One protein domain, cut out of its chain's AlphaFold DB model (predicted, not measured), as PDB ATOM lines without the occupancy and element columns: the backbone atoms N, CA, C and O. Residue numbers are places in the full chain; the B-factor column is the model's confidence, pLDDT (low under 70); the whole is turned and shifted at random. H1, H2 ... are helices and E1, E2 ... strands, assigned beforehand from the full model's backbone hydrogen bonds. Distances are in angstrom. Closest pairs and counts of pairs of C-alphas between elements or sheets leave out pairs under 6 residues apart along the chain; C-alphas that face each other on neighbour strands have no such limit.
ATOM      1  N   ILE A   5     -24.385 -14.474  53.148       85.75
ATOM      2  CA  ILE A   5     -24.284 -13.772  51.864       85.75
ATOM      3  C   ILE A   5     -22.928 -13.082  51.815       85.75
ATOM      4  O   ILE A   5     -22.562 -12.398  52.762       85.75
ATOM      5  N   CYS A   6     -22.196 -13.256  50.719       87.06
ATOM      6  CA  CYS A   6     -21.003 -12.470  50.435       87.06
ATOM      7  C   CYS A   6     -21.371 -11.401  49.406       87.06
ATOM      8  O   CYS A   6     -21.892 -11.744  48.343       87.06
ATOM      9  N   VAL A   7     -21.134 -10.132  49.729       84.06
ATOM     10  CA  VAL A   7     -21.249  -9.023  48.781       84.06
ATOM     11  C   VAL A   7     -19.839  -8.562  48.466       84.06
ATOM     12  O   VAL A   7     -19.142  -8.041  49.334       84.06
ATOM     13  N   VAL A   8     -19.421  -8.828  47.235       83.56
ATOM     14  CA  VAL A   8     -18.123  -8.419  46.711       83.56
ATOM     15  C   VAL A   8     -18.312  -7.057  46.070       83.56
ATOM     16  O   VAL A   8     -19.136  -6.920  45.164       83.56
ATOM     17  N   GLY A   9     -17.582  -6.090  46.602       79.56
ATOM     18  CA  GLY A   9     -17.673  -4.694  46.251       79.56
ATOM     19  C   GLY A   9     -18.612  -3.916  47.129       79.56
ATOM     20  O   GLY A   9     -19.798  -4.232  47.222       79.56
ATOM     21  N   LEU A  10     -18.092  -2.883  47.787       78.00
ATOM     22  CA  LEU A  10     -18.844  -2.053  48.725       78.00
ATOM     23  C   LEU A  10     -18.957  -0.603  48.236       78.00
ATOM     24  O   LEU A  10     -19.076   0.333  49.022       78.00
ATOM     25  N   GLY A  11     -18.999  -0.426  46.913       74.12
ATOM     26  CA  GLY A  11     -19.330   0.846  46.275       74.12
ATOM     27  C   GLY A  11     -20.831   1.180  46.283       74.12
ATOM     28  O   GLY A  11     -21.628   0.618  47.037       74.12
ATOM     29  N   TYR A  12     -21.239   2.076  45.374       73.56
ATOM     30  CA  TYR A  12     -22.596   2.649  45.293       73.56
ATOM     31  C   TYR A  12     -23.752   1.637  45.214       73.56
ATOM     32  O   TYR A  12     -24.869   1.966  45.601       73.56
ATOM     33  N   ILE A  13     -23.517   0.430  44.692       82.50
ATOM     34  CA  ILE A  13     -24.546  -0.618  44.583       82.50
ATOM     35  C   ILE A  13     -24.384  -1.652  45.692       82.50
ATOM     36  O   ILE A  13     -25.356  -2.012  46.363       82.50
ATOM     37  N   GLY A  14     -23.156  -2.130  45.888       83.00
ATOM     38  CA  GLY A  14     -22.878  -3.235  46.789       83.00
ATOM     39  C   GLY A  14     -23.110  -2.889  48.255       83.00
ATOM     40  O   GLY A  14     -23.799  -3.647  48.934       83.00
ATOM     41  N   LEU A  15     -22.665  -1.722  48.739       79.31
ATOM     42  CA  LEU A  15     -22.845  -1.355  50.149       79.31
ATOM     43  C   LEU A  15     -24.320  -1.140  50.540       79.31
ATOM     44  O   LEU A  15     -24.746  -1.734  51.537       79.31
ATOM     45  N   PRO A  16     -25.145  -0.381  49.786       75.12
ATOM     46  CA  PRO A  16     -26.576  -0.300  50.077       75.12
ATOM     47  C   PRO A  16     -27.272  -1.663  50.010       75.12
ATOM     48  O   PRO A  16     -28.123  -1.962  50.849       75.12
ATOM     49  N   THR A  17     -26.881  -2.522  49.060       81.75
ATOM     50  CA  THR A  17     -27.414  -3.888  48.947       81.75
ATOM     51  C   THR A  17     -27.045  -4.724  50.174       81.75
ATOM     52  O   THR A  17     -27.928  -5.299  50.807       81.75
ATOM     53  N   ALA A  18     -25.768  -4.751  50.561       80.81
ATOM     54  CA  ALA A  18     -25.275  -5.455  51.743       80.81
ATOM     55  C   ALA A  18     -25.984  -4.984  53.021       80.81
ATOM     56  O   ALA A  18     -26.457  -5.805  53.806       80.81
ATOM     57  N   SER A  19     -26.130  -3.666  53.180       68.06
ATOM     58  CA  SER A  19     -26.795  -3.040  54.327       68.06
ATOM     59  C   SER A  19     -28.270  -3.430  54.407       68.06
ATOM     60  O   SER A  19     -28.751  -3.837  55.464       68.06
ATOM     61  N   LEU A  20     -28.994  -3.376  53.284       76.62
ATOM     62  CA  LEU A  20     -30.394  -3.795  53.223       76.62
ATOM     63  C   LEU A  20     -30.556  -5.272  53.601       76.62
ATOM     64  O   LEU A  20     -31.458  -5.617  54.362       76.62
ATOM     65  N   LEU A  21     -29.683  -6.143  53.095       80.00
ATOM     66  CA  LEU A  21     -29.709  -7.570  53.413       80.00
ATOM     67  C   LEU A  21     -29.406  -7.826  54.895       80.00
ATOM     68  O   LEU A  21     -30.111  -8.605  55.538       80.00
ATOM     69  N   ALA A  22     -28.436  -7.121  55.475       73.69
ATOM     70  CA  ALA A  22     -28.146  -7.210  56.903       73.69
ATOM     71  C   ALA A  22     -29.355  -6.778  57.757       73.69
ATOM     72  O   ALA A  22     -29.751  -7.503  58.671       73.69
ATOM     73  N   ILE A  23     -30.026  -5.670  57.404       71.94
ATOM     74  CA  ILE A  23     -31.262  -5.198  58.067       71.94
ATOM     75  C   ILE A  23     -32.381  -6.249  58.001       71.94
ATOM     76  O   ILE A  23     -33.203  -6.352  58.912       71.94
ATOM     77  N   LYS A  24     -32.430  -7.050  56.932       77.19
ATOM     78  CA  LYS A  24     -33.410  -8.135  56.764       77.19
ATOM     79  C   LYS A  24     -33.022  -9.436  57.478       77.19
ATOM     80  O   LYS A  24     -33.746 -10.420  57.356       77.19
ATOM     81  N   GLY A  25     -31.942  -9.431  58.263       75.62
ATOM     82  CA  GLY A  25     -31.550 -10.533  59.143       75.62
ATOM     83  C   GLY A  25     -30.641 -11.583  58.499       75.62
ATOM     84  O   GLY A  25     -30.484 -12.669  59.060       75.62
ATOM     85  N   PHE A  26     -30.050 -11.294  57.336       80.94
ATOM     86  CA  PHE A  26     -29.035 -12.159  56.730       80.94
ATOM     87  C   PHE A  26     -27.652 -11.915  57.360       80.94
ATOM     88  O   PHE A  26     -27.299 -10.779  57.667       80.94
ATOM     89  N   GLU A  27     -26.833 -12.963  57.513       84.88
ATOM     90  CA  GLU A  27     -25.414 -12.817  57.871       84.88
ATOM     91  C   GLU A  27     -24.647 -12.374  56.613       84.88
ATOM     92  O   GLU A  27     -24.392 -13.176  55.710       84.88
ATOM     93  N   VAL A  28     -24.328 -11.085  56.515       83.06
ATOM     94  CA  VAL A  28     -23.674 -10.507  55.334       83.06
ATOM     95  C   VAL A  28     -22.186 -10.303  55.603       83.06
ATOM     96  O   VAL A  28     -21.809  -9.683  56.589       83.06
ATOM     97  N   HIS A  29     -21.346 -10.808  54.704       88.06
ATOM     98  CA  HIS A  29     -19.918 -10.519  54.646       88.06
ATOM     99  C   HIS A  29     -19.676  -9.585  53.460       88.06
ATOM    100  O   HIS A  29     -19.833  -9.994  52.310       88.06
ATOM    101  N   GLY A  30     -19.340  -8.330  53.740       82.75
ATOM    102  CA  GLY A  30     -18.885  -7.388  52.722       82.75
ATOM    103  C   GLY A  30     -17.393  -7.567  52.458       82.75
ATOM    104  O   GLY A  30     -16.620  -7.694  53.406       82.75
ATOM    105  N   VAL A  31     -16.987  -7.584  51.190       83.38
ATOM    106  CA  VAL A  31     -15.583  -7.704  50.776       83.38
ATOM    107  C   VAL A  31     -15.250  -6.554  49.840       83.38
ATOM    108  O   VAL A  31     -15.961  -6.350  48.864       83.38
ATOM    109  N   ASP A  32     -14.165  -5.837  50.118       78.62
ATOM    110  CA  ASP A  32     -13.641  -4.773  49.263       78.62
ATOM    111  C   ASP A  32     -12.103  -4.798  49.307       78.62
ATOM    112  O   ASP A  32     -11.517  -5.165  50.331       78.62
ATOM    113  N   THR A  33     -11.441  -4.456  48.199       79.06
ATOM    114  CA  THR A  33      -9.970  -4.403  48.123       79.06
ATOM    115  C   THR A  33      -9.419  -3.127  48.760       79.06
ATOM    116  O   THR A  33      -8.271  -3.104  49.220       79.06
ATOM    117  N   ASN A  34     -10.234  -2.073  48.868       76.44
ATOM    118  CA  ASN A  34      -9.864  -0.839  49.536       76.44
ATOM    119  C   ASN A  34      -9.983  -0.996  51.060       76.44
ATOM    120  O   ASN A  34     -11.051  -0.855  51.659       76.44
ATOM    121  N   ARG A  35      -8.842  -1.236  51.712       79.44
ATOM    122  CA  ARG A  35      -8.761  -1.379  53.171       79.44
ATOM    123  C   ARG A  35      -9.333  -0.175  53.927       79.44
ATOM    124  O   ARG A  35      -9.986  -0.367  54.947       79.44
ATOM    125  N   HIS A  36      -9.132   1.038  53.415       76.19
ATOM    126  CA  HIS A  36      -9.686   2.243  54.026       76.19
ATOM    127  C   HIS A  36     -11.221   2.259  53.939       76.19
ATOM    128  O   HIS A  36     -11.878   2.597  54.921       76.19
ATOM    129  N   ALA A  37     -11.799   1.794  52.823       70.50
ATOM    130  CA  ALA A  37     -13.248   1.620  52.695       70.50
ATOM    131  C   ALA A  37     -13.799   0.639  53.735       70.50
ATOM    132  O   ALA A  37     -14.776   0.939  54.413       70.50
ATOM    133  N   VAL A  38     -13.147  -0.516  53.899       73.88
ATOM    134  CA  VAL A  38     -13.551  -1.535  54.880       73.88
ATOM    135  C   VAL A  38     -13.485  -0.993  56.309       73.88
ATOM    136  O   VAL A  38     -14.383  -1.249  57.112       73.88
ATOM    137  N   GLU A  39     -12.434  -0.246  56.646       78.00
ATOM    138  CA  GLU A  39     -12.268   0.362  57.970       78.00
ATOM    139  C   GLU A  39     -13.359   1.405  58.254       78.00
ATOM    140  O   GLU A  39     -13.970   1.348  59.322       78.00
ATOM    141  N   LEU A  40     -13.666   2.276  57.288       69.69
ATOM    142  CA  LEU A  40     -14.749   3.260  57.391       69.69
ATOM    143  C   LEU A  40     -16.127   2.594  57.514       69.69
ATOM    144  O   LEU A  40     -16.896   2.936  58.407       69.69
ATOM    145  N   ILE A  41     -16.420   1.572  56.707       70.25
ATOM    146  CA  ILE A  41     -17.702   0.847  56.759       70.25
ATOM    147  C   ILE A  41     -17.898   0.150  58.106       70.25
ATOM    148  O   ILE A  41     -18.988   0.202  58.675       70.25
ATOM    149  N   ASN A  42     -16.844  -0.447  58.668       74.00
ATOM    150  CA  ASN A  42     -16.902  -1.035  60.009       74.00
ATOM    151  C   ASN A  42     -17.102   0.014  61.119       74.00
ATOM    152  O   ASN A  42     -17.546  -0.339  62.212       74.00
ATOM    153  N   GLN A  43     -16.801   1.286  60.846       73.25
ATOM    154  CA  GLN A  43     -17.093   2.428  61.720       73.25
ATOM    155  C   GLN A  43     -18.484   3.038  61.459       73.25
ATOM    156  O   GLN A  43     -18.925   3.894  62.223       73.25
ATOM    157  N   GLY A  44     -19.206   2.573  60.433       61.66
ATOM    158  CA  GLY A  44     -20.514   3.094  60.026       61.66
ATOM    159  C   GLY A  44     -20.464   4.200  58.963       61.66
ATOM    160  O   GLY A  44     -21.489   4.831  58.710       61.66
ATOM    161  N   GLU A  45     -19.311   4.433  58.334       56.22
ATOM    162  CA  GLU A  45     -19.073   5.465  57.315       56.22
ATOM    163  C   GLU A  45     -18.979   4.874  55.886       56.22
ATOM    164  O   GLU A  45     -18.811   3.670  55.707       56.22
ATOM    165  N   VAL A  46     -19.115   5.698  54.835       51.78
ATOM    166  CA  VAL A  46     -19.170   5.251  53.421       51.78
ATOM    167  C   VAL A  46     -17.999   5.820  52.621       51.78
ATOM    168  O   VAL A  46     -17.695   7.004  52.720       51.78
ATOM    169  N   HIS A  47     -17.362   5.000  51.783       51.44
ATOM    170  CA  HIS A  47     -16.185   5.380  50.996       51.44
ATOM    171  C   HIS A  47     -16.127   4.559  49.704       51.44
ATOM    172  O   HIS A  47     -16.500   3.391  49.713       51.44
ATOM    173  N   ILE A  48     -15.727   5.154  48.575       62.16
ATOM    174  CA  ILE A  48     -15.988   4.563  47.251       62.16
ATOM    175  C   ILE A  48     -14.755   4.616  46.349       62.16
ATOM    176  O   ILE A  48     -14.213   5.696  46.150       62.16
ATOM    177  N   VAL A  49     -14.382   3.457  45.787       50.81
ATOM    178  CA  VAL A  49     -13.979   3.091  44.398       50.81
ATOM    179  C   VAL A  49     -13.358   1.684  44.478       50.81
ATOM    180  O   VAL A  49     -12.639   1.402  45.432       50.81
ATOM    181  N   GLU A  50     -13.620   0.819  43.486       54.69
ATOM    182  CA  GLU A  50     -13.356  -0.626  43.565       54.69
ATOM    183  C   GLU A  50     -12.421  -1.180  42.458       54.69
ATOM    184  O   GLU A  50     -12.823  -1.295  41.296       54.69
ATOM    185  N   PRO A  51     -11.174  -1.540  42.813       45.53
ATOM    186  CA  PRO A  51     -10.247  -2.329  41.991       45.53
ATOM    187  C   PRO A  51     -10.487  -3.858  42.051       45.53
ATOM    188  O   PRO A  51     -10.917  -4.378  43.077       45.53
ATOM    189  N   ASP A  52     -10.121  -4.577  40.975       44.34
ATOM    190  CA  ASP A  52     -10.094  -6.056  40.809       44.34
ATOM    191  C   ASP A  52     -11.434  -6.796  40.579       44.34
ATOM    192  O   ASP A  52     -11.471  -8.029  40.464       44.34
ATOM    193  N   LEU A  53     -12.541  -6.063  40.413       54.62
ATOM    194  CA  LEU A  53     -13.864  -6.629  40.099       54.62
ATOM    195  C   LEU A  53     -13.866  -7.488  38.816       54.62
ATOM    196  O   LEU A  53     -14.590  -8.483  38.713       54.62
ATOM    197  N   ASP A  54     -13.036  -7.145  37.833       38.84
ATOM    198  CA  ASP A  54     -12.997  -7.816  36.533       38.84
ATOM    199  C   ASP A  54     -12.534  -9.284  36.630       38.84
ATOM    200  O   ASP A  54     -13.032 -10.140  35.892       38.84
ATOM    201  N   ILE A  55     -11.628  -9.602  37.560       48.78
ATOM    202  CA  ILE A  55     -11.123 -10.964  37.792       48.78
ATOM    203  C   ILE A  55     -12.230 -11.849  38.375       48.78
ATOM    204  O   ILE A  55     -12.426 -12.989  37.939       48.78
ATOM    205  N   MET A  56     -12.993 -11.319  39.331       47.19
ATOM    206  CA  MET A  56     -14.069 -12.059  39.994       47.19
ATOM    207  C   MET A  56     -15.251 -12.305  39.052       47.19
ATOM    208  O   MET A  56     -15.795 -13.413  39.021       47.19
ATOM    209  N   VAL A  57     -15.586 -11.323  38.210       51.06
ATOM    210  CA  VAL A  57     -16.595 -11.477  37.151       51.06
ATOM    211  C   VAL A  57     -16.174 -12.554  36.146       51.06
ATOM    212  O   VAL A  57     -16.976 -13.437  35.830       51.06
ATOM    213  N   LYS A  58     -14.909 -12.564  35.694       43.69
ATOM    214  CA  LYS A  58     -14.387 -13.602  34.782       43.69
ATOM    215  C   LYS A  58     -14.533 -15.007  35.372       43.69
ATOM    216  O   LYS A  58     -15.016 -15.906  34.684       43.69
ATOM    217  N   ALA A  59     -14.174 -15.193  36.643       46.06
ATOM    218  CA  ALA A  59     -14.290 -16.483  37.323       46.06
ATOM    219  C   ALA A  59     -15.755 -16.944  37.473       46.06
ATOM    220  O   ALA A  59     -16.061 -18.124  37.277       46.06
ATOM    221  N   ALA A  60     -16.675 -16.022  37.777       52.03
ATOM    222  CA  ALA A  60     -18.100 -16.324  37.893       52.03
ATOM    223  C   ALA A  60     -18.702 -16.763  36.549       52.03
ATOM    224  O   ALA A  60     -19.336 -17.820  36.481       52.03
ATOM    225  N   VAL A  61     -18.432 -16.014  35.473       52.91
ATOM    226  CA  VAL A  61     -18.905 -16.322  34.111       52.91
ATOM    227  C   VAL A  61     -18.375 -17.676  33.633       52.91
ATOM    228  O   VAL A  61     -19.143 -18.497  33.134       52.91
ATOM    229  N   GLN A  62     -17.085 -17.954  33.845       49.31
ATOM    230  CA  GLN A  62     -16.469 -19.234  33.476       49.31
ATOM    231  C   GLN A  62     -17.069 -20.430  34.224       49.31
ATOM    232  O   GLN A  62     -17.019 -21.554  33.727       49.31
ATOM    233  N   SER A  63     -17.653 -20.210  35.405       54.41
ATOM    234  CA  SER A  63     -18.243 -21.289  36.196       54.41
ATOM    235  C   SER A  63     -19.574 -21.810  35.642       54.41
ATOM    236  O   SER A  63     -20.015 -22.877  36.064       54.41
ATOM    237  N   GLY A  64     -20.242 -21.059  34.755       53.12
ATOM    238  CA  GLY A  64     -21.560 -21.397  34.201       53.12
ATOM    239  C   GLY A  64     -22.712 -21.421  35.218       53.12
ATOM    240  O   GLY A  64     -23.856 -21.657  34.842       53.12
ATOM    241  N   ARG A  65     -22.433 -21.170  36.504       57.72
ATOM    242  CA  ARG A  65     -23.415 -21.122  37.594       57.72
ATOM    243  C   ARG A  65     -24.003 -19.714  37.694       57.72
ATOM    244  O   ARG A  65     -23.270 -18.740  37.565       57.72
ATOM    245  N   GLY A  66     -25.302 -19.595  37.972       61.38
ATOM    246  CA  GLY A  66     -25.950 -18.299  38.232       61.38
ATOM    247  C   GLY A  66     -26.731 -17.688  37.062       61.38
ATOM    248  O   GLY A  66     -27.377 -16.665  37.257       61.38
ATOM    249  N   ILE A  67     -26.708 -18.303  35.874       71.75
ATOM    250  CA  ILE A  67     -27.344 -17.768  34.649       71.75
ATOM    251  C   ILE A  67     -28.475 -18.652  34.092       71.75
ATOM    252  O   ILE A  67     -29.041 -18.344  33.041       71.75
ATOM    253  N   ASP A  68     -28.794 -19.754  34.773       74.50
ATOM    254  CA  ASP A  68     -29.859 -20.691  34.407       74.50
ATOM    255  C   ASP A  68     -31.196 -20.369  35.098       74.50
ATOM    256  O   ASP A  68     -31.298 -19.510  35.977       74.50
ATOM    257  N   ILE A  69     -32.254 -21.073  34.687       81.38
ATOM    258  CA  ILE A  69     -33.606 -20.853  35.214       81.38
ATOM    259  C   ILE A  69     -33.712 -21.163  36.712       81.38
ATOM    260  O   ILE A  69     -34.451 -20.485  37.425       81.38
ATOM    261  N   GLU A  70     -32.956 -22.144  37.209       83.88
ATOM    262  CA  GLU A  70     -32.930 -22.486  38.631       83.88
ATOM    263  C   GLU A  70     -32.320 -21.337  39.446       83.88
ATOM    264  O   GLU A  70     -32.868 -20.931  40.473       83.88
ATOM    265  N   SER A  71     -31.231 -20.743  38.957       80.62
ATOM    266  CA  SER A  71     -30.607 -19.563  39.554       80.62
ATOM    267  C   SER A  71     -31.555 -18.365  39.555       80.62
ATOM    268  O   SER A  71     -31.663 -17.680  40.578       80.62
ATOM    269  N   THR A  72     -32.307 -18.147  38.469       85.06
ATOM    270  CA  THR A  72     -33.361 -17.122  38.415       85.06
ATOM    271  C   THR A  72     -34.419 -17.366  39.489       85.06
ATOM    272  O   THR A  72     -34.685 -16.478  40.296       85.06
ATOM    273  N   GLN A  73     -34.965 -18.581  39.585       87.62
ATOM    274  CA  GLN A  73     -35.988 -18.927  40.580       87.62
ATOM    275  C   GLN A  73     -35.486 -18.752  42.017       87.62
ATOM    276  O   GLN A  73     -36.197 -18.210  42.866       87.62
ATOM    277  N   ARG A  74     -34.244 -19.161  42.296       87.19
ATOM    278  CA  ARG A  74     -33.609 -18.975  43.609       87.19
ATOM    279  C   ARG A  74     -33.415 -17.496  43.937       87.19
ATOM    280  O   ARG A  74     -33.689 -17.092  45.064       87.19
ATOM    281  N   THR A  75     -33.009 -16.691  42.959       86.56
ATOM    282  CA  THR A  75     -32.852 -15.233  43.099       86.56
ATOM    283  C   THR A  75     -34.198 -14.554  43.350       86.56
ATOM    284  O   THR A  75     -34.324 -13.723  44.245       86.56
ATOM    285  N   VAL A  76     -35.247 -14.960  42.636       88.06
ATOM    286  CA  VAL A  76     -36.614 -14.465  42.845       88.06
ATOM    287  C   VAL A  76     -37.114 -14.825  44.241       88.06
ATOM    288  O   VAL A  76     -37.613 -13.959  44.955       88.06
ATOM    289  N   ALA A  77     -36.970 -16.087  44.655       89.44
ATOM    290  CA  ALA A  77     -37.361 -16.542  45.988       89.44
ATOM    291  C   ALA A  77     -36.587 -15.815  47.097       89.44
ATOM    292  O   ALA A  77     -37.122 -15.577  48.178       89.44
ATOM    293  N   PHE A  78     -35.338 -15.444  46.825       87.44
ATOM    294  CA  PHE A  78     -34.530 -14.620  47.708       87.44
ATOM    295  C   PHE A  78     -35.088 -13.196  47.832       87.44
ATOM    296  O   PHE A  78     -35.463 -12.790  48.929       87.44
ATOM    297  N   TYR A  79     -35.237 -12.465  46.723       87.56
ATOM    298  CA  TYR A  79     -35.725 -11.081  46.750       87.56
ATOM    299  C   TYR A  79     -37.174 -10.957  47.244       87.56
ATOM    300  O   TYR A  79     -37.497  -9.990  47.933       87.56
ATOM    301  N   LYS A  80     -38.044 -11.949  46.993       89.69
ATOM    302  CA  LYS A  80     -39.431 -11.979  47.514       89.69
ATOM    303  C   LYS A  80     -39.523 -11.918  49.041       89.69
ATOM    304  O   LYS A  80     -40.582 -11.587  49.561       89.69
ATOM    305  N   GLN A  81     -38.445 -12.218  49.766       86.81
ATOM    306  CA  GLN A  81     -38.433 -12.127  51.229       86.81
ATOM    307  C   GLN A  81     -38.508 -10.677  51.728       86.81
ATOM    308  O   GLN A  81     -38.914 -10.448  52.865       86.81
ATOM    309  N   PHE A  82     -38.125  -9.696  50.904       85.44
ATOM    310  CA  PHE A  82     -38.059  -8.293  51.323       85.44
ATOM    311  C   PHE A  82     -38.466  -7.264  50.257       85.44
ATOM    312  O   PHE A  82     -38.580  -6.084  50.588       85.44
ATOM    313  N   VAL A  83     -38.720  -7.679  49.013       87.56
ATOM    314  CA  VAL A  83     -39.240  -6.829  47.933       87.56
ATOM    315  C   VAL A  83     -40.748  -7.043  47.790       87.56
ATOM    316  O   VAL A  83     -41.199  -8.155  47.533       87.56
ATOM    317  N   SER A  84     -41.528  -5.967  47.921       87.19
ATOM    318  CA  SER A  84     -42.989  -5.965  47.723       87.19
ATOM    319  C   SER A  84     -43.417  -5.688  46.275       87.19
ATOM    320  O   SER A  84     -44.565  -5.937  45.910       87.19
ATOM    321  N   GLY A  85     -42.509  -5.159  45.451       90.31
ATOM    322  CA  GLY A  85     -42.749  -4.877  44.037       90.31
ATOM    323  C   GLY A  85     -42.788  -6.135  43.164       90.31
ATOM    324  O   GLY A  85     -42.316  -7.207  43.546       90.31
ATOM    325  N   LYS A  86     -43.327  -5.994  41.946       92.62
ATOM    326  CA  LYS A  86     -43.324  -7.069  40.946       92.62
ATOM    327  C   LYS A  86     -41.885  -7.396  40.538       92.62
ATOM    328  O   LYS A  86     -41.181  -6.533  40.023       92.62
ATOM    329  N   ILE A  87     -41.484  -8.654  40.707       92.06
ATOM    330  CA  ILE A  87     -40.210  -9.172  40.200       92.06
ATOM    331  C   ILE A  87     -40.442  -9.724  38.792       92.06
ATOM    332  O   ILE A  87     -41.365 -10.511  38.579       92.06
ATOM    333  N   LEU A  88     -39.637  -9.272  37.831       92.12
ATOM    334  CA  LEU A  88     -39.700  -9.703  36.436       92.12
ATOM    335  C   LEU A  88     -38.615 -10.750  36.181       92.12
ATOM    336  O   LEU A  88     -37.442 -10.507  36.448       92.12
ATOM    337  N   GLU A  89     -39.016 -11.908  35.668       91.25
ATOM    338  CA  GLU A  89     -38.123 -13.039  35.414       91.25
ATOM    339  C   GLU A  89     -37.768 -13.107  33.927       91.25
ATOM    340  O   GLU A  89     -38.639 -12.993  33.065       91.25
ATOM    341  N   THR A  90     -36.485 -13.291  33.622       89.56
ATOM    342  CA  THR A  90     -35.979 -13.509  32.262       89.56
ATOM    343  C   THR A  90     -34.591 -14.163  32.320       89.56
ATOM    344  O   THR A  90     -34.091 -14.470  33.404       89.56
TER     345      THR A  90
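Overview. This is residues 5 to 90 of the 310 residues of the protein "UDPG_MGDP_dh_C domain-containing protein" of Paenibacillus sp. AR247 (UniProt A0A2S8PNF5). A small core, parallel strands E1 and E2 with H1 packed over them, sits within an open arc of chain that holds H2, H3 and H4; no helix touches another. The printed part has 86 residues, with four named helices and two named strands in the order E1, H1, E2, H2, H3, H4; the class is mostly helix, with helices holding 39 and strands 9 of the 48 residues in named elements. The whole is only just loose, close to compact: radius of gyration of the C-alphas 14.5 A, spans 38 by 32 by 19 A.

Along the chain. Find C-alpha 5 at (-24.284, -13.772, 51.864), where E1, residues 5 to 8, begins. Next come H1, residues 14 to 23, 14.2 A; E2, 27 to 31, 13.2 A; H2, 35 to 42; H3, 53 to 62, 14.5 A; and H4, 69 to 79, 15.3 A, ending at (-35.725, -11.081, 46.750).

Arrangement. E1, H1 and E2 form a right-handed strand-helix-strand unit, a helix between two parallel neighbour strands. Look at N 5 and O 27, within hydrogen-bond range at 2.9 A. The closest C-alphas of H1 and E2, Ala 22 and Val 28, are 5.8 A apart. H4 is apart from the other elements. Every O i to N i+4 pair in H1 to H4 is within hydrogen-bond range.

Size, cuts and confidence. The printed part has no cut and no long link. Residues 57 to 65 stand free. Residues 19, 40 and 44 to 66 have pLDDT under 70.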